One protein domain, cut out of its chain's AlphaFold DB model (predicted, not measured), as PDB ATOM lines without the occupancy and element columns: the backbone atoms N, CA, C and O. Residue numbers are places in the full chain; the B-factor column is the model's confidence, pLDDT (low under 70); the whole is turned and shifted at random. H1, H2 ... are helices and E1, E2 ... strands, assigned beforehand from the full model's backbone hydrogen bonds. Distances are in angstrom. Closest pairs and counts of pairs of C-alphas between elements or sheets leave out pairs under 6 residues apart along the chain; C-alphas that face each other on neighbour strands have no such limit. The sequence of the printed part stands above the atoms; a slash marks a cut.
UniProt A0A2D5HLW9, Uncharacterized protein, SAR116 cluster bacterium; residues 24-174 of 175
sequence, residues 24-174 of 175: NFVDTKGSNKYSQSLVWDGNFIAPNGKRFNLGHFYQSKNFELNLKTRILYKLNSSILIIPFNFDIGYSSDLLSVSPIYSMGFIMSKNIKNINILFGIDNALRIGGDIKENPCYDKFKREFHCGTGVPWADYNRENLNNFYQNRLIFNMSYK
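This is residues 24 to 174 of the 175 residues of an uncharacterized protein of SAR116 cluster bacterium (UniProt A0A2D5HLW9). Picture a long rod: one half is a single six-stranded sheet of E1, E4, E5, E7, E8 and E10, curled like part of a barrel but left open between its edge strands E1 and E10, and the other half is a looser head of loops, the short helix H1 and two small strand pairs, E2 with E3 and E6 with E9. E6 and E9 carry the lines of E7 and E8 on past the sheet, with a bend, into that head. The printed part has 151 residues, with named elements in the order E1 E2 E3 H1 E4 E5 E6 E7 E8 E9 E10, mostly strand; the large sheet runs E1, E4, E5, E7, E8, E10, antiparallel throughout. The whole is loose, with a radius of gyration of the C-alphas of 20.5 A and spans of 68 by 29 by 23 A.

Find C-alpha 24 at (32.833, 1.533, -51.669); from there E1 runs through residues 24 to 31, 20.6 A long, and bends by 58 degrees at residue 27. Next come E2, residues 43 to 45, E3, residues 51 to 53, and H1, residues 55 to 58. E4, residues 66 to 75, is 29.1 A long, and E5, residues 78 to 87, is 29.6 A. After E6, residues 95 to 97, look for E7, residues 100 to 111, 35.7 A, and E8, residues 114 to 127, 36.9 A. E9 is residues 130 to 132, and E10, residues 166 to 173, 22.6 A, ends at C-alpha 173 at (37.078, 5.223, -27.670).

Start at edge strand E1: N 26 and O 70 of E4 are within hydrogen-bond range at 2.8 A. E4 and E5 are a hairpin, with N 71 and O 82 at 2.9 A. E5 and E7 are antiparallel at 162 degrees, with N 81 and O 106 at 2.7 A. In the hairpin E7 and E8, look at N 107 and O 118, 2.8 A; from E8 to edge strand E10, N 117 and O 170 are 2.8 A apart. The sheet is twisted. E6 runs on into E7 at 55 degrees and E8 into E9 at 54 degrees; between E6 and E9, N 96 and O 131 are 2.8 A apart. The hairpin E2 and E3 has N 52 and O 44 at 2.8 A. H1, too short for an O i to N i+4 pair, is not on the large sheet; its closest C-alpha to E6 is Tyr 58, 6.3 A from that of Leu 95.

The two C-alphas farthest apart, those of Lys 112 and Phe 139, are 69.6 A apart. The printed part has no cut. The links E1 to E2 and E9 to E10 are long, the latter with 33 residues, where residues 135 to 136 pair with 142 to 143. Mean pLDDT of the printed part is 91.2; residues 157 to 158 are under 70.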
ATOM      1  N   ASN A  24      31.486   2.104 -51.660       86.69
ATOM      2  CA  ASN A  24      32.833   1.533 -51.669       86.69
ATOM      3  C   ASN A  24      32.783   0.065 -51.255       86.69
ATOM      4  O   ASN A  24      32.317  -0.252 -50.163       86.69
ATOM      5  N   PHE A  25      33.299  -0.823 -52.100       87.81
ATOM      6  CA  PHE A  25      33.507  -2.223 -51.745       87.81
ATOM      7  C   PHE A  25      34.814  -2.346 -50.962       87.81
ATOM      8  O   PHE A  25      35.873  -1.951 -51.450       87.81
ATOM      9  N   VAL A  26      34.745  -2.886 -49.751       90.19
ATOM     10  CA  VAL A  26      35.898  -3.103 -48.873       90.19
ATOM     11  C   VAL A  26      35.907  -4.534 -48.353       90.19
ATOM     12  O   VAL A  26      34.882  -5.217 -48.345       90.19
ATOM     13  N   ASP A  27      37.080  -4.991 -47.915       89.38
ATOM     14  CA  ASP A  27      37.285  -6.331 -47.353       89.38
ATOM     15  C   ASP A  27      36.788  -7.477 -48.255       89.38
ATOM     16  O   ASP A  27      36.403  -8.539 -47.759       89.38
ATOM     17  N   THR A  28      36.791  -7.279 -49.577       92.50
ATOM     18  CA  THR A  28      36.360  -8.299 -50.537       92.50
ATOM     19  C   THR A  28      37.321  -9.481 -50.516       92.50
ATOM     20  O   THR A  28      38.496  -9.357 -50.860       92.50
ATOM     21  N   LYS A  29      36.811 -10.643 -50.120       93.75
ATOM     22  CA  LYS A  29      37.523 -11.918 -50.071       93.75
ATOM     23  C   LYS A  29      36.694 -12.952 -50.807       93.75
ATOM     24  O   LYS A  29      35.527 -13.138 -50.489       93.75
ATOM     25  N   GLY A  30      37.300 -13.638 -51.761       93.81
ATOM     26  CA  GLY A  30      36.691 -14.787 -52.413       93.81
ATOM     27  C   GLY A  30      37.668 -15.946 -52.450       93.81
ATOM     28  O   GLY A  30      38.883 -15.745 -52.408       93.81
ATOM     29  N   SER A  31      37.143 -17.161 -52.509       94.81
ATOM     30  CA  SER A  31      37.967 -18.346 -52.725       94.81
ATOM     31  C   SER A  31      37.173 -19.452 -53.395       94.81
ATOM     32  O   SER A  31      35.949 -19.484 -53.314       94.81
ATOM     33  N   ASN A  32      37.881 -20.387 -54.010       94.81
ATOM     34  CA  ASN A  32      37.327 -21.605 -54.592       94.81
ATOM     35  C   ASN A  32      37.158 -22.732 -53.555       94.81
ATOM     36  O   ASN A  32      37.407 -23.896 -53.855       94.81
ATOM     37  N   LYS A  33      36.835 -22.367 -52.313       93.62
ATOM     38  CA  LYS A  33      36.643 -23.295 -51.199       93.62
ATOM     39  C   LYS A  33      35.313 -23.016 -50.524       93.62
ATOM     40  O   LYS A  33      34.888 -21.868 -50.456       93.62
ATOM     41  N   TYR A  34      34.675 -24.039 -50.000       94.19
ATOM     42  CA  TYR A  34      33.478 -23.931 -49.188       94.19
ATOM     43  C   TYR A  34      33.783 -23.293 -47.829       94.19
ATOM     44  O   TYR A  34      34.868 -23.470 -47.268       94.19
ATOM     45  N   SER A  35      32.838 -22.508 -47.309       92.69
ATOM     46  CA  SER A  35      33.062 -21.698 -46.107       92.69
ATOM     47  C   SER A  35      31.865 -21.570 -45.165       92.69
ATOM     48  O   SER A  35      31.937 -20.759 -44.238       92.69
ATOM     49  N   GLN A  36      30.765 -22.300 -45.389       91.75
ATOM     50  CA  GLN A  36      29.543 -22.108 -44.590       91.75
ATOM     51  C   GLN A  36      29.525 -22.889 -43.269       91.75
ATOM     52  O   GLN A  36      28.838 -22.466 -42.343       91.75
ATOM     53  N   SER A  37      30.264 -23.995 -43.157       91.69
ATOM     54  CA  SER A  37      30.340 -24.822 -41.944       91.69
ATOM     55  C   SER A  37      31.664 -25.579 -41.876       91.69
ATOM     56  O   SER A  37      32.471 -25.539 -42.807       91.69
ATOM     57  N   LEU A  38      31.868 -26.315 -40.784       90.06
ATOM     58  CA  LEU A  38      32.903 -27.343 -40.736       90.06
ATOM     59  C   LEU A  38      32.498 -28.532 -41.616       90.06
ATOM     60  O   LEU A  38      31.328 -28.913 -41.656       90.06
ATOM     61  N   VAL A  39      33.488 -29.105 -42.295       90.69
ATOM     62  CA  VAL A  39      33.395 -30.405 -42.962       90.69
ATOM     63  C   VAL A  39      34.296 -31.346 -42.180       90.69
ATOM     64  O   VAL A  39      35.452 -31.009 -41.914       90.69
ATOM     65  N   TRP A  40      33.762 -32.491 -41.763       88.75
ATOM     66  CA  TRP A  40      34.550 -33.477 -41.036       88.75
ATOM     67  C   TRP A  40      35.665 -34.041 -41.929       88.75
ATOM     68  O   TRP A  40      35.471 -34.278 -43.121       88.75
ATOM     69  N   ASP A  41      36.851 -34.228 -41.352       87.00
ATOM     70  CA  ASP A  41      38.074 -34.586 -42.080       87.00
ATOM     71  C   ASP A  41      38.134 -36.064 -42.499       87.00
ATOM     72  O   ASP A  41      38.974 -36.448 -43.315       87.00
ATOM     73  N   GLY A  42      37.239 -36.891 -41.954       87.12
ATOM     74  CA  GLY A  42      37.168 -38.313 -42.245       87.12
ATOM     75  C   GLY A  42      37.896 -39.225 -41.267       87.12
ATOM     76  O   GLY A  42      37.863 -40.441 -41.460       87.12
ATOM     77  N   ASN A  43      38.574 -38.706 -40.246       89.88
ATOM     78  CA  ASN A  43      39.383 -39.537 -39.356       89.88
ATOM     79  C   ASN A  43      38.557 -40.100 -38.195       89.88
ATOM     80  O   ASN A  43      38.164 -39.373 -37.286       89.88
ATOM     81  N   PHE A  44      38.323 -41.416 -38.204       87.75
ATOM     82  CA  PHE A  44      37.536 -42.121 -37.187       87.75
ATOM     83  C   PHE A  44      38.378 -43.166 -36.447       87.75
ATOM     84  O   PHE A  44      39.145 -43.913 -37.058       87.75
ATOM     85  N   ILE A  45      38.212 -43.254 -35.124       87.38
ATOM     86  CA  ILE A  45      38.826 -44.289 -34.285       87.38
ATOM     87  C   ILE A  45      37.709 -45.140 -33.684       87.38
ATOM     88  O   ILE A  45      36.905 -44.657 -32.893       87.38
ATOM     89  N   ALA A  46      37.671 -46.416 -34.058       84.50
ATOM     90  CA  ALA A  46      36.698 -47.362 -33.532       84.50
ATOM     91  C   ALA A  46      36.994 -47.735 -32.063       84.50
ATOM     92  O   ALA A  46      38.143 -47.628 -31.629       84.50
ATOM     93  N   PRO A  47      36.008 -48.269 -31.311       82.56
ATOM     94  CA  PRO A  47      36.191 -48.652 -29.904       82.56
ATOM     95  C   PRO A  47      37.324 -49.657 -29.643       82.56
ATOM     96  O   PRO A  47      37.883 -49.696 -28.555       82.56
ATOM     97  N   ASN A  48      37.697 -50.454 -30.646       87.75
ATOM     98  CA  ASN A  48      38.827 -51.386 -30.580       87.75
ATOM     99  C   ASN A  48      40.192 -50.734 -30.892       87.75
ATOM    100  O   ASN A  48      41.171 -51.443 -31.110       87.75
ATOM    101  N   GLY A  49      40.259 -49.403 -30.994       89.25
ATOM    102  CA  GLY A  49      41.468 -48.638 -31.308       89.25
ATOM    103  C   GLY A  49      41.835 -48.584 -32.795       89.25
ATOM    104  O   GLY A  49      42.798 -47.907 -33.162       89.25
ATOM    105  N   LYS A  50      41.087 -49.260 -33.679       90.44
ATOM    106  CA  LYS A  50      41.367 -49.250 -35.120       90.44
ATOM    107  C   LYS A  50      41.023 -47.892 -35.732       90.44
ATOM    108  O   LYS A  50      39.925 -47.377 -35.541       90.44
ATOM    109  N   ARG A  51      41.953 -47.348 -36.520       91.12
ATOM    110  CA  ARG A  51      41.780 -46.082 -37.242       91.12
ATOM    111  C   ARG A  51      41.242 -46.316 -38.649       91.12
ATOM    112  O   ARG A  51      41.666 -47.250 -39.331       91.12
ATOM    113  N   PHE A  52      40.346 -45.441 -39.077       87.62
ATOM    114  CA  PHE A  52      39.746 -45.423 -40.403       87.62
ATOM    115  C   PHE A  52      39.854 -44.017 -40.991       87.62
ATOM    116  O   PHE A  52      39.683 -43.032 -40.276       87.62
ATOM    117  N   ASN A  53      40.116 -43.947 -42.296       90.56
ATOM    118  CA  ASN A  53      40.039 -42.713 -43.066       90.56
ATOM    119  C   ASN A  53      38.841 -42.802 -44.021       90.56
ATOM    120  O   ASN A  53      38.851 -43.545 -45.002       90.56
ATOM    121  N   LEU A  54      37.802 -42.048 -43.687       88.06
ATOM    122  CA  LEU A  54      36.522 -41.943 -44.375       88.06
ATOM    123  C   LEU A  54      36.370 -40.587 -45.087       88.06
ATOM    124  O   LEU A  54      35.275 -40.245 -45.526       88.06
ATOM    125  N   GLY A  55      37.457 -39.818 -45.233       89.69
ATOM    126  CA  GLY A  55      37.406 -38.443 -45.749       89.69
ATOM    127  C   GLY A  55      36.907 -38.360 -47.186       89.69
ATOM    128  O   GLY A  55      36.258 -37.392 -47.567       89.69
ATOM    129  N   HIS A  56      37.113 -39.423 -47.964       91.44
ATOM    130  CA  HIS A  56      36.604 -39.535 -49.329       91.44
ATOM    131  C   HIS A  56      35.070 -39.430 -49.421       91.44
ATOM    132  O   HIS A  56      34.572 -38.925 -50.420       91.44
ATOM    133  N   PHE A  57      34.316 -39.831 -48.389       91.50
ATOM    134  CA  PHE A  57      32.854 -39.676 -48.373       91.50
ATOM    135  C   PHE A  57      32.399 -38.240 -48.101       91.50
ATOM    136  O   PHE A  57      31.285 -37.859 -48.465       91.50
ATOM    137  N   TYR A  58      33.260 -37.447 -47.465       92.62
ATOM    138  CA  TYR A  58      33.026 -36.033 -47.218       92.62
ATOM    139  C   TYR A  58      33.669 -35.154 -48.281       92.62
ATOM    140  O   TYR A  58      33.414 -33.964 -48.264       92.62
ATOM    141  N   GLN A  59      34.429 -35.711 -49.227       93.88
ATOM    142  CA  GLN A  59      35.064 -34.944 -50.288       93.88
ATOM    143  C   GLN A  59      34.025 -34.349 -51.243       93.88
ATOM    144  O   GLN A  59      33.119 -35.031 -51.728       93.88
ATOM    145  N   SER A  60      34.204 -33.066 -51.540       94.88
ATOM    146  CA  SER A  60      33.343 -32.326 -52.451       94.88
ATOM    147  C   SER A  60      33.338 -32.913 -53.857       94.88
ATOM    148  O   SER A  60      34.378 -33.262 -54.420       94.88
ATOM    149  N   LYS A  61      32.141 -32.983 -54.433       95.25
ATOM    150  CA  LYS A  61      31.857 -33.453 -55.793       95.25
ATOM    151  C   LYS A  61      31.450 -32.318 -56.725       95.25
ATOM    152  O   LYS A  61      31.344 -32.530 -57.933       95.25
ATOM    153  N   ASN A  62      31.190 -31.132 -56.183       90.56
ATOM    154  CA  ASN A  62      30.819 -29.944 -56.933       90.56
ATOM    155  C   ASN A  62      31.940 -28.900 -56.906       90.56
ATOM    156  O   ASN A  62      32.863 -28.940 -56.098       90.56
ATOM    157  N   PHE A  63      31.861 -27.956 -57.841       93.94
ATOM    158  CA  PHE A  63      32.682 -26.754 -57.779       93.94
ATOM    159  C   PHE A  63      32.350 -25.984 -56.494       93.94
ATOM    160  O   PHE A  63      31.178 -25.879 -56.132       93.94
ATOM    161  N   GLU A  64      33.376 -25.444 -55.842       95.62
ATOM    162  CA  GLU A  64      33.259 -24.646 -54.624       95.62
ATOM    163  C   GLU A  64      33.625 -23.192 -54.917       95.62
ATOM    164  O   GLU A  64      34.605 -22.903 -55.609       95.62
ATOM    165  N   LEU A  65      32.841 -22.266 -54.372       95.62
ATOM    166  CA  LEU A  65      33.060 -20.832 -54.498       95.62
ATOM    167  C   LEU A  65      32.400 -20.116 -53.328       95.62
ATOM    168  O   LEU A  65      31.208 -20.298 -53.082       95.62
ATOM    169  N   ASN A  66      33.158 -19.240 -52.678       96.25
ATOM    170  CA  ASN A  66      32.624 -18.271 -51.737       96.25
ATOM    171  C   ASN A  66      33.100 -16.856 -52.060       96.25
ATOM    172  O   ASN A  66      34.159 -16.655 -52.663       96.25
ATOM    173  N   LEU A  67      32.302 -15.889 -51.622       96.44
ATOM    174  CA  LEU A  67      32.569 -14.465 -51.688       96.44
ATOM    175  C   LEU A  67      32.036 -13.798 -50.418       96.44
ATOM    176  O   LEU A  67      30.889 -13.996 -50.029       96.44
ATOM    177  N   LYS A  68      32.862 -12.966 -49.797       95.69
ATOM    178  CA  LYS A  68      32.522 -12.092 -48.675       95.69
ATOM    179  C   LYS A  68      32.975 -10.688 -49.022       95.69
ATOM    180  O   LYS A  68      34.102 -10.503 -49.469       95.69
ATOM    181  N   THR A  69      32.128  -9.695 -48.828       95.31
ATOM    182  CA  THR A  69      32.476  -8.291 -49.072       95.31
ATOM    183  C   THR A  69      31.664  -7.391 -48.157       95.31
ATOM    184  O   THR A  69      30.671  -7.808 -47.561       95.31
ATOM    185  N   ARG A  70      32.096  -6.145 -48.010       95.31
ATOM    186  CA  ARG A  70      31.344  -5.108 -47.314       95.31
ATOM    187  C   ARG A  70      31.177  -3.931 -48.246       95.31
ATOM    188  O   ARG A  70      32.152  -3.428 -48.793       95.31
ATOM    189  N   ILE A  71      29.948  -3.464 -48.380       94.62
ATOM    190  CA  ILE A  71      29.648  -2.241 -49.110       94.62
ATOM    191  C   ILE A  71      29.516  -1.118 -48.085       94.62
ATOM    192  O   ILE A  71      28.714  -1.210 -47.157       94.62
ATOM    193  N   LEU A  72      30.320  -0.072 -48.229       94.19
ATOM    194  CA  LEU A  72      30.257   1.130 -47.407       94.19
ATOM    195  C   LEU A  72      29.476   2.213 -48.137       94.19
ATOM    196  O   LEU A  72      29.817   2.560 -49.267       94.19
ATOM    197  N   TYR A  73      28.496   2.785 -47.450       91.31
ATOM    198  CA  TYR A  73      27.697   3.906 -47.915       91.31
ATOM    199  C   TYR A  73      27.744   5.048 -46.899       91.31
ATOM    200  O   TYR A  73      27.380   4.880 -45.731       91.31
ATOM    201  N   LYS A  74      28.233   6.218 -47.315       89.69
ATOM    202  CA  LYS A  74      28.386   7.376 -46.422       89.69
ATOM    203  C   LYS A  74      27.064   8.143 -46.302       89.69
ATOM    204  O   LYS A  74      26.537   8.639 -47.289       89.69
ATOM    205  N   LEU A  75      26.579   8.296 -45.073       86.06
ATOM    206  CA  LEU A  75      25.356   9.011 -44.698       86.06
ATOM    207  C   LEU A  75      25.705  10.201 -43.801       86.06
ATOM    208  O   LEU A  75      25.730  10.074 -42.577       86.06
ATOM    209  N   ASN A  76      25.973  11.370 -44.388       84.00
ATOM    210  CA  ASN A  76      26.390  12.577 -43.662       84.00
ATOM    211  C   ASN A  76      27.598  12.306 -42.732       84.00
ATOM    212  O   ASN A  76      28.733  12.204 -43.202       84.00
ATOM    213  N   SER A  77      27.353  12.171 -41.422       86.12
ATOM    214  CA  SER A  77      28.340  11.880 -40.368       86.12
ATOM    215  C   SER A  77      28.418  10.404 -39.950       86.12
ATOM    216  O   SER A  77      29.164  10.059 -39.035       86.12
ATOM    217  N   SER A  78      27.645   9.530 -40.594       89.44
ATOM    218  CA  SER A  78      27.586   8.090 -40.326       89.44
ATOM    219  C   SER A  78      27.960   7.287 -41.574       89.44
ATOM    220  O   SER A  78      27.956   7.802 -42.693       89.44
ATOM    221  N   ILE A  79      28.306   6.017 -41.393       92.38
ATOM    222  CA  ILE A  79      28.620   5.074 -42.467       92.38
ATOM    223  C   ILE A  79      27.714   3.861 -42.293       92.38
ATOM    224  O   ILE A  79      27.774   3.188 -41.267       92.38
ATOM    225  N   LEU A  80      26.905   3.565 -43.302       94.00
ATOM    226  CA  LEU A  80      26.213   2.292 -43.415       94.00
ATOM    227  C   LEU A  80      27.174   1.266 -44.026       94.00
ATOM    228  O   LEU A  80      27.770   1.498 -45.072       94.00
ATOM    229  N   ILE A  81      27.325   0.138 -43.354       95.38
ATOM    230  CA  ILE A  81      28.131  -1.011 -43.741       95.38
ATOM    231  C   ILE A  81      27.150  -2.140 -44.044       95.38
ATOM    232  O   ILE A  81      26.403  -2.580 -43.167       95.38
ATOM    233  N   ILE A  82      27.162  -2.614 -45.282       96.00
ATOM    234  CA  ILE A  82      26.319  -3.706 -45.759       96.00
ATOM    235  C   ILE A  82      27.242  -4.908 -45.996       96.00
ATOM    236  O   ILE A  82      27.850  -5.008 -47.067       96.00
ATOM    237  N   PRO A  83      27.458  -5.777 -44.989       96.12
ATOM    238  CA  PRO A  83      28.158  -7.033 -45.204       96.12
ATOM    239  C   PRO A  83      27.320  -7.920 -46.119       96.12
ATOM    240  O   PRO A  83      26.124  -8.102 -45.898       96.12
ATOM    241  N   PHE A  84      27.971  -8.464 -47.134       95.50
ATOM    242  CA  PHE A  84      27.397  -9.365 -48.112       95.50
ATOM    243  C   PHE A  84      28.226 -10.647 -48.165       95.50
ATOM    244  O   PHE A  84      29.455 -10.589 -48.277       95.50
ATOM    245  N   ASN A  85      27.563 -11.801 -48.097       96.00
ATOM    246  CA  ASN A  85      28.203 -13.099 -48.235       96.00
ATOM    247  C   ASN A  85      27.435 -13.989 -49.209       96.00
ATOM    248  O   ASN A  85      26.204 -14.002 -49.248       96.00
ATOM    249  N   PHE A  86      28.193 -14.770 -49.961       96.31
ATOM    250  CA  PHE A  86      27.700 -15.725 -50.931       96.31
ATOM    251  C   PHE A  86      28.571 -16.973 -50.907       96.31
ATOM    252  O   PHE A  86      29.797 -16.880 -50.850       96.31
ATOM    253  N   ASP A  87      27.947 -18.141 -50.974       96.62
ATOM    254  CA  ASP A  87      28.642 -19.417 -51.108       96.62
ATOM    255  C   ASP A  87      27.740 -20.375 -51.900       96.62
ATOM    256  O   ASP A  87      26.537 -20.452 -51.641       96.62
ATOM    257  N   ILE A  88      28.288 -21.060 -52.908       96.25
ATOM    258  CA  ILE A  88      27.503 -21.930 -53.807       96.25
ATOM    259  C   ILE A  88      27.149 -23.290 -53.197       96.25
ATOM    260  O   ILE A  88      26.505 -24.104 -53.857       96.25
ATOM    261  N   GLY A  89      27.536 -23.528 -51.945       95.44
ATOM    262  CA  GLY A  89      27.217 -24.749 -51.225       95.44
ATOM    263  C   GLY A  89      28.282 -25.827 -51.368       95.44
ATOM    264  O   GLY A  89      29.373 -25.614 -51.894       95.44
ATOM    265  N   TYR A  90      27.934 -27.005 -50.869       96.44
ATOM    266  CA  TYR A  90      28.819 -28.157 -50.760       96.44
ATOM    267  C   TYR A  90      28.041 -29.430 -51.037       96.44
ATOM    268  O   TYR A  90      26.908 -29.570 -50.581       96.44
ATOM    269  N   SER A  91      28.631 -30.377 -51.753       96.00
ATOM    270  CA  SER A  91      28.000 -31.674 -51.961       96.00
ATOM    271  C   SER A  91      29.035 -32.780 -51.947       96.00
ATOM    272  O   SER A  91      29.921 -32.820 -52.793       96.00
ATOM    273  N   SER A  92      28.860 -33.726 -51.039       95.44
ATOM    274  CA  SER A  92      29.579 -34.994 -50.967       95.44
ATOM    275  C   SER A  92      28.579 -36.150 -50.831       95.44
ATOM    276  O   SER A  92      27.375 -35.946 -51.002       95.44
ATOM    277  N   ASP A  93      29.052 -37.373 -50.577       93.81
ATOM    278  CA  ASP A  93      28.152 -38.514 -50.343       93.81
ATOM    279  C   ASP A  93      27.362 -38.370 -49.040       93.81
ATOM    280  O   ASP A  93      26.202 -38.783 -48.952       93.81
ATOM    281  N   LEU A  94      27.990 -37.768 -48.030       93.00
ATOM    282  CA  LEU A  94      27.446 -37.713 -46.678       93.00
ATOM    283  C   LEU A  94      27.077 -36.311 -46.204       93.00
ATOM    284  O   LEU A  94      26.363 -36.202 -45.215       93.00
ATOM    285  N   LEU A  95      27.496 -35.253 -46.899       93.88
ATOM    286  CA  LEU A  95      27.181 -33.873 -46.544       93.88
ATOM    287  C   LEU A  95      26.659 -33.111 -47.761       93.88
ATOM    288  O   LEU A  95      27.306 -33.044 -48.804       93.88
ATOM    289  N   SER A  96      25.505 -32.474 -47.608       94.94
ATOM    290  CA  SER A  96      24.933 -31.570 -48.598       94.94
ATOM    291  C   SER A  96      24.595 -30.242 -47.938       94.94
ATOM    292  O   SER A  96      23.856 -30.193 -46.956       94.94
ATOM    293  N   VAL A  97      25.149 -29.160 -48.474       95.88
ATOM    294  CA  VAL A  97      24.907 -27.794 -48.019       95.88
ATOM    295  C   VAL A  97      24.388 -26.986 -49.195       95.88
ATOM    296  O   VAL A  97      25.033 -26.901 -50.242       95.88
ATOM    297  N   SER A  98      23.217 -26.386 -49.016       95.62
ATOM    298  CA  SER A  98      22.599 -25.549 -50.042       95.62
ATOM    299  C   SER A  98      23.397 -24.253 -50.250       95.62
ATOM    300  O   SER A  98      24.049 -23.774 -49.317       95.62
ATOM    301  N   PRO A  99      23.331 -23.631 -51.441       96.56
ATOM    302  CA  PRO A  99      23.851 -22.285 -51.632       96.56
ATOM    303  C   PRO A  99      23.285 -21.314 -50.592       96.56
ATOM    304  O   PRO A  99      22.156 -21.487 -50.123       96.56
ATOM    305  N   ILE A 100      24.050 -20.276 -50.267       95.81
ATOM    306  CA  ILE A 100      23.614 -19.219 -49.360       95.81
ATOM    307  C   ILE A 100      23.882 -17.837 -49.940       95.81
ATOM    308  O   ILE A 100      24.920 -17.570 -50.547       95.81
ATOM    309  N   TYR A 101      22.932 -16.950 -49.687       96.12
ATOM    310  CA  TYR A 101      23.073 -15.508 -49.791       96.12
ATOM    311  C   TYR A 101      22.784 -14.931 -48.407       96.12
ATOM    312  O   TYR A 101      21.716 -15.192 -47.843       96.12
ATOM    313  N   SER A 102      23.710 -14.155 -47.847       96.38
ATOM    314  CA  SER A 102      23.460 -13.415 -46.614       96.38
ATOM    315  C   SER A 102      23.838 -11.948 -46.745       96.38
ATOM    316  O   SER A 102      24.827 -11.585 -47.384       96.38
ATOM    317  N   MET A 103      23.031 -11.093 -46.128       96.69
ATOM    318  CA  MET A 103      23.244  -9.655 -46.103       96.69
ATOM    319  C   MET A 103      22.908  -9.100 -44.723       96.69
ATOM    320  O   MET A 103      21.908  -9.485 -44.117       96.69
ATOM    321  N   GLY A 104      23.740  -8.196 -44.218       96.44
ATOM    322  CA  GLY A 104      23.505  -7.476 -42.969       96.44
ATOM    323  C   GLY A 104      23.405  -5.969 -43.167       96.44
ATOM    324  O   GLY A 104      23.648  -5.442 -44.251       96.44
ATOM    325  N   PHE A 105      23.085  -5.274 -42.081       96.19
ATOM    326  CA  PHE A 105      22.993  -3.820 -42.028       96.19
ATOM    327  C   PHE A 105      23.615  -3.339 -40.726       96.19
ATOM    328  O   PHE A 105      23.103  -3.625 -39.643       96.19
ATOM    329  N   ILE A 106      24.733  -2.627 -40.824       96.31
ATOM    330  CA  ILE A 106      25.480  -2.130 -39.670       96.31
ATOM    331  C   ILE A 106      25.725  -0.641 -39.874       96.31
ATOM    332  O   ILE A 106      26.277  -0.231 -40.885       96.31
ATOM    333  N   MET A 107      25.340   0.184 -38.916       94.75
ATOM    334  CA  MET A 107      25.626   1.609 -38.911       94.75
ATOM    335  C   MET A 107      26.844   1.886 -38.037       94.75
ATOM    336  O   MET A 107      26.945   1.390 -36.919       94.75
ATOM    337  N   SER A 108      27.748   2.714 -38.540       93.88
ATOM    338  CA  SER A 108      28.909   3.235 -37.832       93.88
ATOM    339  C   SER A 108      28.770   4.745 -37.684       93.88
ATOM    340  O   SER A 108      28.523   5.444 -38.670       93.88
ATOM    341  N   LYS A 109      28.920   5.270 -36.470       92.56
ATOM    342  CA  LYS A 109      28.834   6.704 -36.190       92.56
ATOM    343  C   LYS A 109      29.965   7.129 -35.271       92.56
ATOM    344  O   LYS A 109      30.105   6.617 -34.164       92.56
ATOM    345  N   ASN A 110      30.714   8.133 -35.714       90.12
ATOM    346  CA  ASN A 110      31.729   8.779 -34.894       90.12
ATOM    347  C   ASN A 110      31.122   9.996 -34.186       90.12
ATOM    348  O   ASN A 110      30.556  10.883 -34.825       90.12
ATOM    349  N   ILE A 111      31.242  10.038 -32.862       88.44
ATOM    350  CA  ILE A 111      30.822  11.138 -31.994       88.44
ATOM    351  C   ILE A 111      32.048  11.573 -31.194       88.44
ATOM    352  O   ILE A 111      32.412  10.934 -30.206       88.44
ATOM    353  N   LYS A 112      32.694  12.668 -31.616       89.06
ATOM    354  CA  LYS A 112      33.981  13.123 -31.061       89.06
ATOM    355  C   LYS A 112      35.016  11.984 -31.111       89.06
ATOM    356  O   LYS A 112      35.393  11.557 -32.197       89.06
ATOM    357  N   ASN A 113      35.400  11.462 -29.950       91.81
ATOM    358  CA  ASN A 113      36.396  10.410 -29.775       91.81
ATOM    359  C   ASN A 113      35.774   9.007 -29.651       91.81
ATOM    360  O   ASN A 113      36.497   8.031 -29.474       91.81
ATOM    361  N   ILE A 114      34.446   8.889 -29.734       90.75
ATOM    362  CA  ILE A 114      33.718   7.622 -29.625       90.75
ATOM    363  C   ILE A 114      33.287   7.167 -31.018       90.75
ATOM    364  O   ILE A 114      32.666   7.930 -31.755       90.75
ATOM    365  N   ASN A 115      33.556   5.913 -31.361       91.38
ATOM    366  CA  ASN A 115      32.972   5.237 -32.509       91.38
ATOM    367  C   ASN A 115      31.938   4.215 -32.028       91.38
ATOM    368  O   ASN A 115      32.247   3.356 -31.200       91.38
ATOM    369  N   ILE A 116      30.720   4.301 -32.553       92.38
ATOM    370  CA  ILE A 116      29.620   3.387 -32.244       92.38
ATOM    371  C   ILE A 116      29.276   2.609 -33.509       92.38
ATOM    372  O   ILE A 116      28.946   3.203 -34.532       92.38
ATOM    373  N   LEU A 117      29.308   1.285 -33.417       94.00
ATOM    374  CA  LEU A 117      28.851   0.349 -34.436       94.00
ATOM    375  C   LEU A 117      27.622  -0.376 -33.903       94.00
ATOM    376  O   LEU A 117      27.704  -1.027 -32.864       94.00
ATOM    377  N   PHE A 118      26.501  -0.298 -34.609       94.88
ATOM    378  CA  PHE A 118      25.291  -1.020 -34.234       94.88
ATOM    379  C   PHE A 118      24.584  -1.587 -35.457       94.88
ATOM    380  O   PHE A 118      24.593  -0.978 -36.524       94.88
ATOM    381  N   GLY A 119      23.950  -2.743 -35.315       94.56
ATOM    382  CA  GLY A 119      23.146  -3.317 -36.385       94.56
ATOM    383  C   GLY A 119      23.023  -4.823 -36.294       94.56
ATOM    384  O   GLY A 119      23.205  -5.414 -35.231       94.56
ATOM    385  N   ILE A 120      22.701  -5.438 -37.424       94.75
ATOM    386  CA  ILE A 120      22.438  -6.870 -37.518       94.75
ATOM    387  C   ILE A 120      23.255  -7.435 -38.676       94.75
ATOM    388  O   ILE A 120      23.080  -7.045 -39.830       94.75
ATOM    389  N   ASP A 121      24.153  -8.357 -38.362       93.56
ATOM    390  CA  ASP A 121      24.876  -9.167 -39.337       93.56
ATOM    391  C   ASP A 121      23.988 -10.320 -39.818       93.56
ATOM    392  O   ASP A 121      23.232 -10.884 -39.020       93.56
ATOM    393  N   ASN A 122      24.081 -10.676 -41.103       92.69
ATOM    394  CA  ASN A 122      23.233 -11.697 -41.740       92.69
ATOM    395  C   ASN A 122      21.721 -11.495 -41.489       92.69
ATOM    396  O   ASN A 122      20.980 -12.462 -41.344       92.69
ATOM    397  N   ALA A 123      21.261 -10.241 -41.405       93.06
ATOM    398  CA  ALA A 123      19.860  -9.890 -41.164       93.06
ATOM    399  C   ALA A 123      18.902 -10.538 -42.176       93.06
ATOM    400  O   ALA A 123      17.817 -10.987 -41.810       93.06
ATOM    401  N   LEU A 124      19.324 -10.594 -43.441       94.19
ATOM    402  CA  LEU A 124      18.664 -11.329 -44.508       94.19
ATOM    403  C   LEU A 124      19.515 -12.543 -44.859       94.19
ATOM    404  O   LEU A 124      20.702 -12.408 -45.156       94.19
ATOM    405  N   ARG A 125      18.896 -13.722 -44.851       94.31
ATOM    406  CA  ARG A 125      19.543 -14.986 -45.192       94.31
ATOM    407  C   ARG A 125      18.611 -15.822 -46.050       94.31
ATOM    408  O   ARG A 125      17.468 -16.059 -45.669       94.31
ATOM    409  N   ILE A 126      19.115 -16.279 -47.188       94.44
ATOM    410  CA  ILE A 126      18.404 -17.166 -48.106       94.44
ATOM    411  C   ILE A 126      19.284 -18.394 -48.331       94.44
ATOM    412  O   ILE A 126      20.440 -18.253 -48.731       94.44
ATOM    413  N   GLY A 127      18.730 -19.580 -48.078       93.44
ATOM    414  CA  GLY A 127      19.440 -20.854 -48.189       93.44
ATOM    415  C   GLY A 127      20.370 -21.145 -47.007       93.44
ATOM    416  O   GLY A 127      20.143 -20.674 -45.889       93.44
ATOM    417  N   GLY A 128      21.414 -21.934 -47.267       92.38
ATOM    418  CA  GLY A 128      22.368 -22.387 -46.251       92.38
ATOM    419  C   GLY A 128      21.912 -23.586 -45.414       92.38
ATOM    420  O   GLY A 128      22.487 -23.830 -44.351       92.38
ATOM    421  N   ASP A 129      20.895 -24.325 -45.868       93.00
ATOM    422  CA  ASP A 129      20.462 -25.566 -45.221       93.00
ATOM    423  C   ASP A 129      21.562 -26.623 -45.305       93.00
ATOM    424  O   ASP A 129      22.083 -26.897 -46.392       93.00
ATOM    425  N   ILE A 130      21.875 -27.235 -44.165       93.50
ATOM    426  CA  ILE A 130      22.891 -28.279 -44.022       93.50
ATOM    427  C   ILE A 130      22.182 -29.606 -43.765       93.50
ATOM    428  O   ILE A 130      21.335 -29.710 -42.878       93.50
ATOM    429  N   LYS A 131      22.533 -30.628 -44.541       92.75
ATOM    430  CA  LYS A 131      22.038 -31.995 -44.392       92.75
ATOM    431  C   LYS A 131      23.213 -32.953 -44.354       92.75
ATOM    432  O   LYS A 131      24.046 -32.952 -45.254       92.75
ATOM    433  N   GLU A 132      23.239 -33.785 -43.327       92.75
ATOM    434  CA  GLU A 132      24.186 -34.883 -43.189       92.75
ATOM    435  C   GLU A 132      23.428 -36.214 -43.269       92.75
ATOM    436  O   GLU A 132      22.303 -36.313 -42.768       92.75
ATOM    437  N   ASN A 133      24.029 -37.217 -43.909       92.88
ATOM    438  CA  ASN A 133      23.474 -38.562 -44.054       92.88
ATOM    439  C   ASN A 133      24.218 -39.565 -43.153       92.88
ATOM    440  O   ASN A 133      25.422 -39.408 -42.933       92.88
ATOM    441  N   PRO A 134      23.545 -40.628 -42.671       92.75
ATOM    442  CA  PRO A 134      24.196 -41.671 -41.886       92.75
ATOM    443  C   PRO A 134      25.133 -42.543 -42.728       92.75
ATOM    444  O   PRO A 134      24.904 -42.786 -43.915       92.75
ATOM    445  N   CYS A 135      26.134 -43.112 -42.059       90.25
ATOM    446  CA  CYS A 135      26.836 -44.300 -42.526       90.25
ATOM    447  C   CYS A 135      26.061 -45.569 -42.170       90.25
ATOM    448  O   CYS A 135      25.287 -45.598 -41.213       90.25
ATOM    449  N   TYR A 136      26.347 -46.642 -42.909       90.94
ATOM    450  CA  TYR A 136      25.777 -47.966 -42.686       90.94
ATOM    451  C   TYR A 136      26.875 -48.998 -42.471       90.94
ATOM    452  O   TYR A 136      27.903 -48.983 -43.152       90.94
ATOM    453  N   ASP A 137      26.656 -49.920 -41.535       86.69
ATOM    454  CA  ASP A 137      27.567 -51.040 -41.319       86.69
ATOM    455  C   ASP A 137      27.132 -52.267 -42.135       86.69
ATOM    456  O   ASP A 137      26.153 -52.243 -42.885       86.69
ATOM    457  N   LYS A 138      27.851 -53.384 -41.976       87.19
ATOM    458  CA  LYS A 138      27.515 -54.653 -42.648       87.19
ATOM    459  C   LYS A 138      26.121 -55.185 -42.290       87.19
ATOM    460  O   LYS A 138      25.568 -55.967 -43.057       87.19
ATOM    461  N   PHE A 139      25.568 -54.768 -41.155       91.56
ATOM    462  CA  PHE A 139      24.231 -55.124 -40.689       91.56
ATOM    463  C   PHE A 139      23.191 -54.044 -41.029       91.56
ATOM    464  O   PHE A 139      22.060 -54.132 -40.562       91.56
ATOM    465  N   LYS A 140      23.556 -53.048 -41.852       91.62
ATOM    466  CA  LYS A 140      22.720 -51.905 -42.247       91.62
ATOM    467  C   LYS A 140      22.245 -51.045 -41.071       91.62
ATOM    468  O   LYS A 140      21.200 -50.412 -41.159       91.62
ATOM    469  N   ARG A 141      23.003 -51.005 -39.976       92.12
ATOM    470  CA  ARG A 141      22.722 -50.099 -38.859       92.12
ATOM    471  C   ARG A 141      23.238 -48.705 -39.188       92.12
ATOM    472  O   ARG A 141      24.359 -48.577 -39.675       92.12
ATOM    473  N   GLU A 142      22.426 -47.695 -38.899       95.00
ATOM    474  CA  GLU A 142      22.742 -46.288 -39.136       95.00
ATOM    475  C   GLU A 142      23.585 -45.699 -37.999       95.00
ATOM    476  O   GLU A 142      23.245 -45.833 -36.820       95.00
ATOM    477  N   PHE A 143      24.663 -44.999 -38.341       90.94
ATOM    478  CA  PHE A 143      25.510 -44.293 -37.378       90.94
ATOM    479  C   PHE A 143      26.167 -43.059 -37.999       90.94
ATOM    480  O   PHE A 143      26.330 -42.966 -39.216       90.94
ATOM    481  N   HIS A 144      26.577 -42.110 -37.161       90.75
ATOM    482  CA  HIS A 144      27.372 -40.974 -37.607       90.75
ATOM    483  C   HIS A 144      28.822 -41.403 -37.867       90.75
ATOM    484  O   HIS A 144      29.499 -41.939 -36.987       90.75
ATOM    485  N   CYS A 145      29.311 -41.148 -39.077       86.12
ATOM    486  CA  CYS A 145      30.577 -41.681 -39.576       86.12
ATOM    487  C   CYS A 145      31.796 -41.221 -38.772       86.12
ATOM    488  O   CYS A 145      32.763 -41.974 -38.655       86.12
ATOM    489  N   GLY A 146      31.745 -40.009 -38.205       82.94
ATOM    490  CA  GLY A 146      32.867 -39.450 -37.456       82.94
ATOM    491  C   GLY A 146      32.914 -39.773 -35.974       82.94
ATOM    492  O   GLY A 146      33.989 -39.745 -35.384       82.94
ATOM    493  N   THR A 147      31.782 -40.122 -35.369       85.50
ATOM    494  CA  THR A 147      31.716 -40.422 -33.928       85.50
ATOM    495  C   THR A 147      31.388 -41.883 -33.642       85.50
ATOM    496  O   THR A 147      31.622 -42.346 -32.531       85.50
ATOM    497  N   GLY A 148      30.850 -42.623 -34.615       87.19
ATOM    498  CA  GLY A 148      30.357 -43.989 -34.427       87.19
ATOM    499  C   GLY A 148      29.075 -44.078 -33.591       87.19
ATOM    500  O   GLY A 148      28.617 -45.181 -33.301       87.19
ATOM    501  N   VAL A 149      28.500 -42.939 -33.198       89.75
ATOM    502  CA  VAL A 149      27.257 -42.868 -32.420       89.75
ATOM    503  C   VAL A 149      26.088 -43.318 -33.302       89.75
ATOM    504  O   VAL A 149      26.048 -42.914 -34.471       89.75
ATOM    505  N   PRO A 150      25.141 -44.131 -32.789       92.81
ATOM    506  CA  PRO A 150      23.926 -44.480 -33.520       92.81
ATOM    507  C   PRO A 150      23.228 -43.238 -34.075       92.81
ATOM    508  O   PRO A 150      23.138 -42.215 -33.401       92.81
ATOM    509  N   TRP A 151      22.720 -43.310 -35.304       93.69
ATOM    510  CA  TRP A 151      22.180 -42.124 -35.981       93.69
ATOM    511  C   TRP A 151      20.988 -41.493 -35.249       93.69
ATOM    512  O   TRP A 151      20.828 -40.274 -35.256       93.69
ATOM    513  N   ALA A 152      20.188 -42.322 -34.574       92.25
ATOM    514  CA  ALA A 152      19.073 -41.878 -33.743       92.25
ATOM    515  C   ALA A 152      19.519 -41.021 -32.541       92.25
ATOM    516  O   ALA A 152      18.792 -40.113 -32.149       92.25
ATOM    517  N   ASP A 153      20.721 -41.271 -32.013       91.50
ATOM    518  CA  ASP A 153      21.279 -40.596 -30.834       91.50
ATOM    519  C   ASP A 153      22.243 -39.458 -31.211       91.50
ATOM    520  O   ASP A 153      22.750 -38.733 -30.353       91.50
ATOM    521  N   TYR A 154      22.542 -39.301 -32.502       88.75
ATOM    522  CA  TYR A 154      23.471 -38.287 -32.977       88.75
ATOM    523  C   TYR A 154      22.851 -36.886 -32.880       88.75
ATOM    524  O   TYR A 154      21.905 -36.550 -33.599       88.75
ATOM    525  N   ASN A 155      23.419 -36.046 -32.006       83.00
ATOM    526  CA  ASN A 155      23.006 -34.652 -31.888       83.00
ATOM    527  C   ASN A 155      23.503 -33.831 -33.090       83.00
ATOM    528  O   ASN A 155      24.696 -33.555 -33.240       83.00
ATOM    529  N   ARG A 156      22.550 -33.397 -33.916       77.81
ATOM    530  CA  ARG A 156      22.785 -32.608 -35.133       77.81
ATOM    531  C   ARG A 156      22.958 -31.114 -34.865       77.81
ATOM    532  O   ARG A 156      23.258 -30.381 -35.800       77.81
ATOM    533  N   GLU A 157      22.826 -30.651 -33.620       67.62
ATOM    534  CA  GLU A 157      23.048 -29.245 -33.232       67.62
ATOM    535  C   GLU A 157      24.466 -28.743 -33.550       67.62
ATOM    536  O   GLU A 157      24.704 -27.539 -33.624       67.62
ATOM    537  N   ASN A 158      25.414 -29.652 -33.794       63.09
ATOM    538  CA  ASN A 158      26.768 -29.304 -34.219       63.09
ATOM    539  C   ASN A 158      26.872 -28.926 -35.709       63.09
ATOM    540  O   ASN A 158      27.895 -28.371 -36.119       63.09
ATOM    541  N   LEU A 159      25.829 -29.155 -36.519       77.00
ATOM    542  CA  LEU A 159      25.743 -28.695 -37.910       77.00
ATOM    543  C   LEU A 159      25.380 -27.205 -37.956       77.00
ATOM    544  O   LEU A 159      24.315 -26.800 -38.420       77.00
ATOM    545  N   ASN A 160      26.284 -26.372 -37.445       81.12
ATOM    546  CA  ASN A 160      26.087 -24.932 -37.401       81.12
ATOM    547  C   ASN A 160      26.559 -24.264 -38.691       81.12
ATOM    548  O   ASN A 160      27.717 -24.373 -39.096       81.12
ATOM    549  N   ASN A 161      25.650 -23.508 -39.298       84.25
ATOM    550  CA  ASN A 161      25.981 -22.566 -40.354       84.25
ATOM    551  C   ASN A 161      26.635 -21.316 -39.733       84.25
ATOM    552  O   ASN A 161      26.107 -20.749 -38.778       84.25
ATOM    553  N   PHE A 162      27.766 -20.857 -40.269       89.44
ATOM    554  CA  PHE A 162      28.474 -19.675 -39.763       89.44
ATOM    555  C   PHE A 162      27.758 -18.343 -40.047       89.44
ATOM    556  O   PHE A 162      28.115 -17.318 -39.468       89.44
ATOM    557  N   TYR A 163      26.734 -18.337 -40.902       88.00
ATOM    558  CA  TYR A 163      25.922 -17.168 -41.249       88.00
ATOM    559  C   TYR A 163      24.636 -17.097 -40.413       88.00
ATOM    560  O   TYR A 163      23.533 -16.927 -40.937       88.00
ATOM    561  N   GLN A 164      24.756 -17.257 -39.096       86.88
ATOM    562  CA  GLN A 164      23.654 -16.975 -38.174       86.88
ATOM    563  C   GLN A 164      23.461 -15.464 -38.007       86.88
ATOM    564  O   GLN A 164      24.412 -14.678 -38.104       86.88
ATOM    565  N   ASN A 165      22.215 -15.057 -37.760       88.19
ATOM    566  CA  ASN A 165      21.869 -13.672 -37.471       88.19
ATOM    567  C   ASN A 165      22.578 -13.247 -36.185       88.19
ATOM    568  O   ASN A 165      22.453 -13.908 -35.154       88.19
ATOM    569  N   ARG A 166      23.308 -12.134 -36.234       91.31
ATOM    570  CA  ARG A 166      24.066 -11.646 -35.079       91.31
ATOM    571  C   ARG A 166      23.819 -10.166 -34.873       91.31
ATOM    572  O   ARG A 166      24.123  -9.356 -35.744       91.31
ATOM    573  N   LEU A 167      23.322  -9.815 -33.693       92.38
ATOM    574  CA  LEU A 167      23.269  -8.426 -33.257       92.38
ATOM    575  C   LEU A 167      24.690  -7.930 -32.986       92.38
ATOM    576  O   LEU A 167      25.475  -8.594 -32.310       92.38
ATOM    577  N   ILE A 168      25.017  -6.765 -33.528       91.38
ATOM    578  CA  ILE A 168      26.286  -6.088 -33.306       91.38
ATOM    579  C   ILE A 168      25.989  -4.813 -32.534       91.38
ATOM    580  O   ILE A 168      25.185  -3.992 -32.968       91.38
ATOM    581  N   PHE A 169      26.678  -4.646 -31.413       92.56
ATOM    582  CA  PHE A 169      26.776  -3.387 -30.696       92.56
ATOM    583  C   PHE A 169      28.194  -3.270 -30.149       92.56
ATOM    584  O   PHE A 169      28.558  -3.966 -29.206       92.56
ATOM    585  N   ASN A 170      28.998  -2.403 -30.759       90.88
ATOM    586  CA  ASN A 170      30.366  -2.139 -30.339       90.88
ATOM    587  C   ASN A 170      30.547  -0.638 -30.132       90.88
ATOM    588  O   ASN A 170      30.193   0.164 -30.994       90.88
ATOM    589  N   MET A 171      31.166  -0.269 -29.018       91.12
ATOM    590  CA  MET A 171      31.565   1.100 -28.726       91.12
ATOM    591  C   MET A 171      33.070   1.116 -28.486       91.12
ATOM    592  O   MET A 171      33.573   0.343 -27.672       91.12
ATOM    593  N   SER A 172      33.795   1.973 -29.196       90.69
ATOM    594  CA  SER A 172      35.233   2.155 -29.002       90.69
ATOM    595  C   SER A 172      35.580   3.622 -28.807       90.69
ATOM    596  O   SER A 172      34.957   4.504 -29.394       90.69
ATOM    597  N   TYR A 173      36.571   3.886 -27.959       88.50
ATOM    598  CA  TYR A 173      37.078   5.223 -27.670       88.50
ATOM    599  C   TYR A 173      38.495   5.361 -28.232       88.50
ATOM    600  O   TYR A 173      39.315   4.458 -28.060       88.50
ATOM    601  N   LYS A 174      38.782   6.473 -28.910       81.62
ATOM    602  CA  LYS A 174      40.129   6.831 -29.363       81.62
ATOM    603  C   LYS A 174      40.685   7.941 -28.471       81.62
ATOM    604  O   LYS A 174      40.060   8.996 -28.347       81.62
TER     605      LYS A 174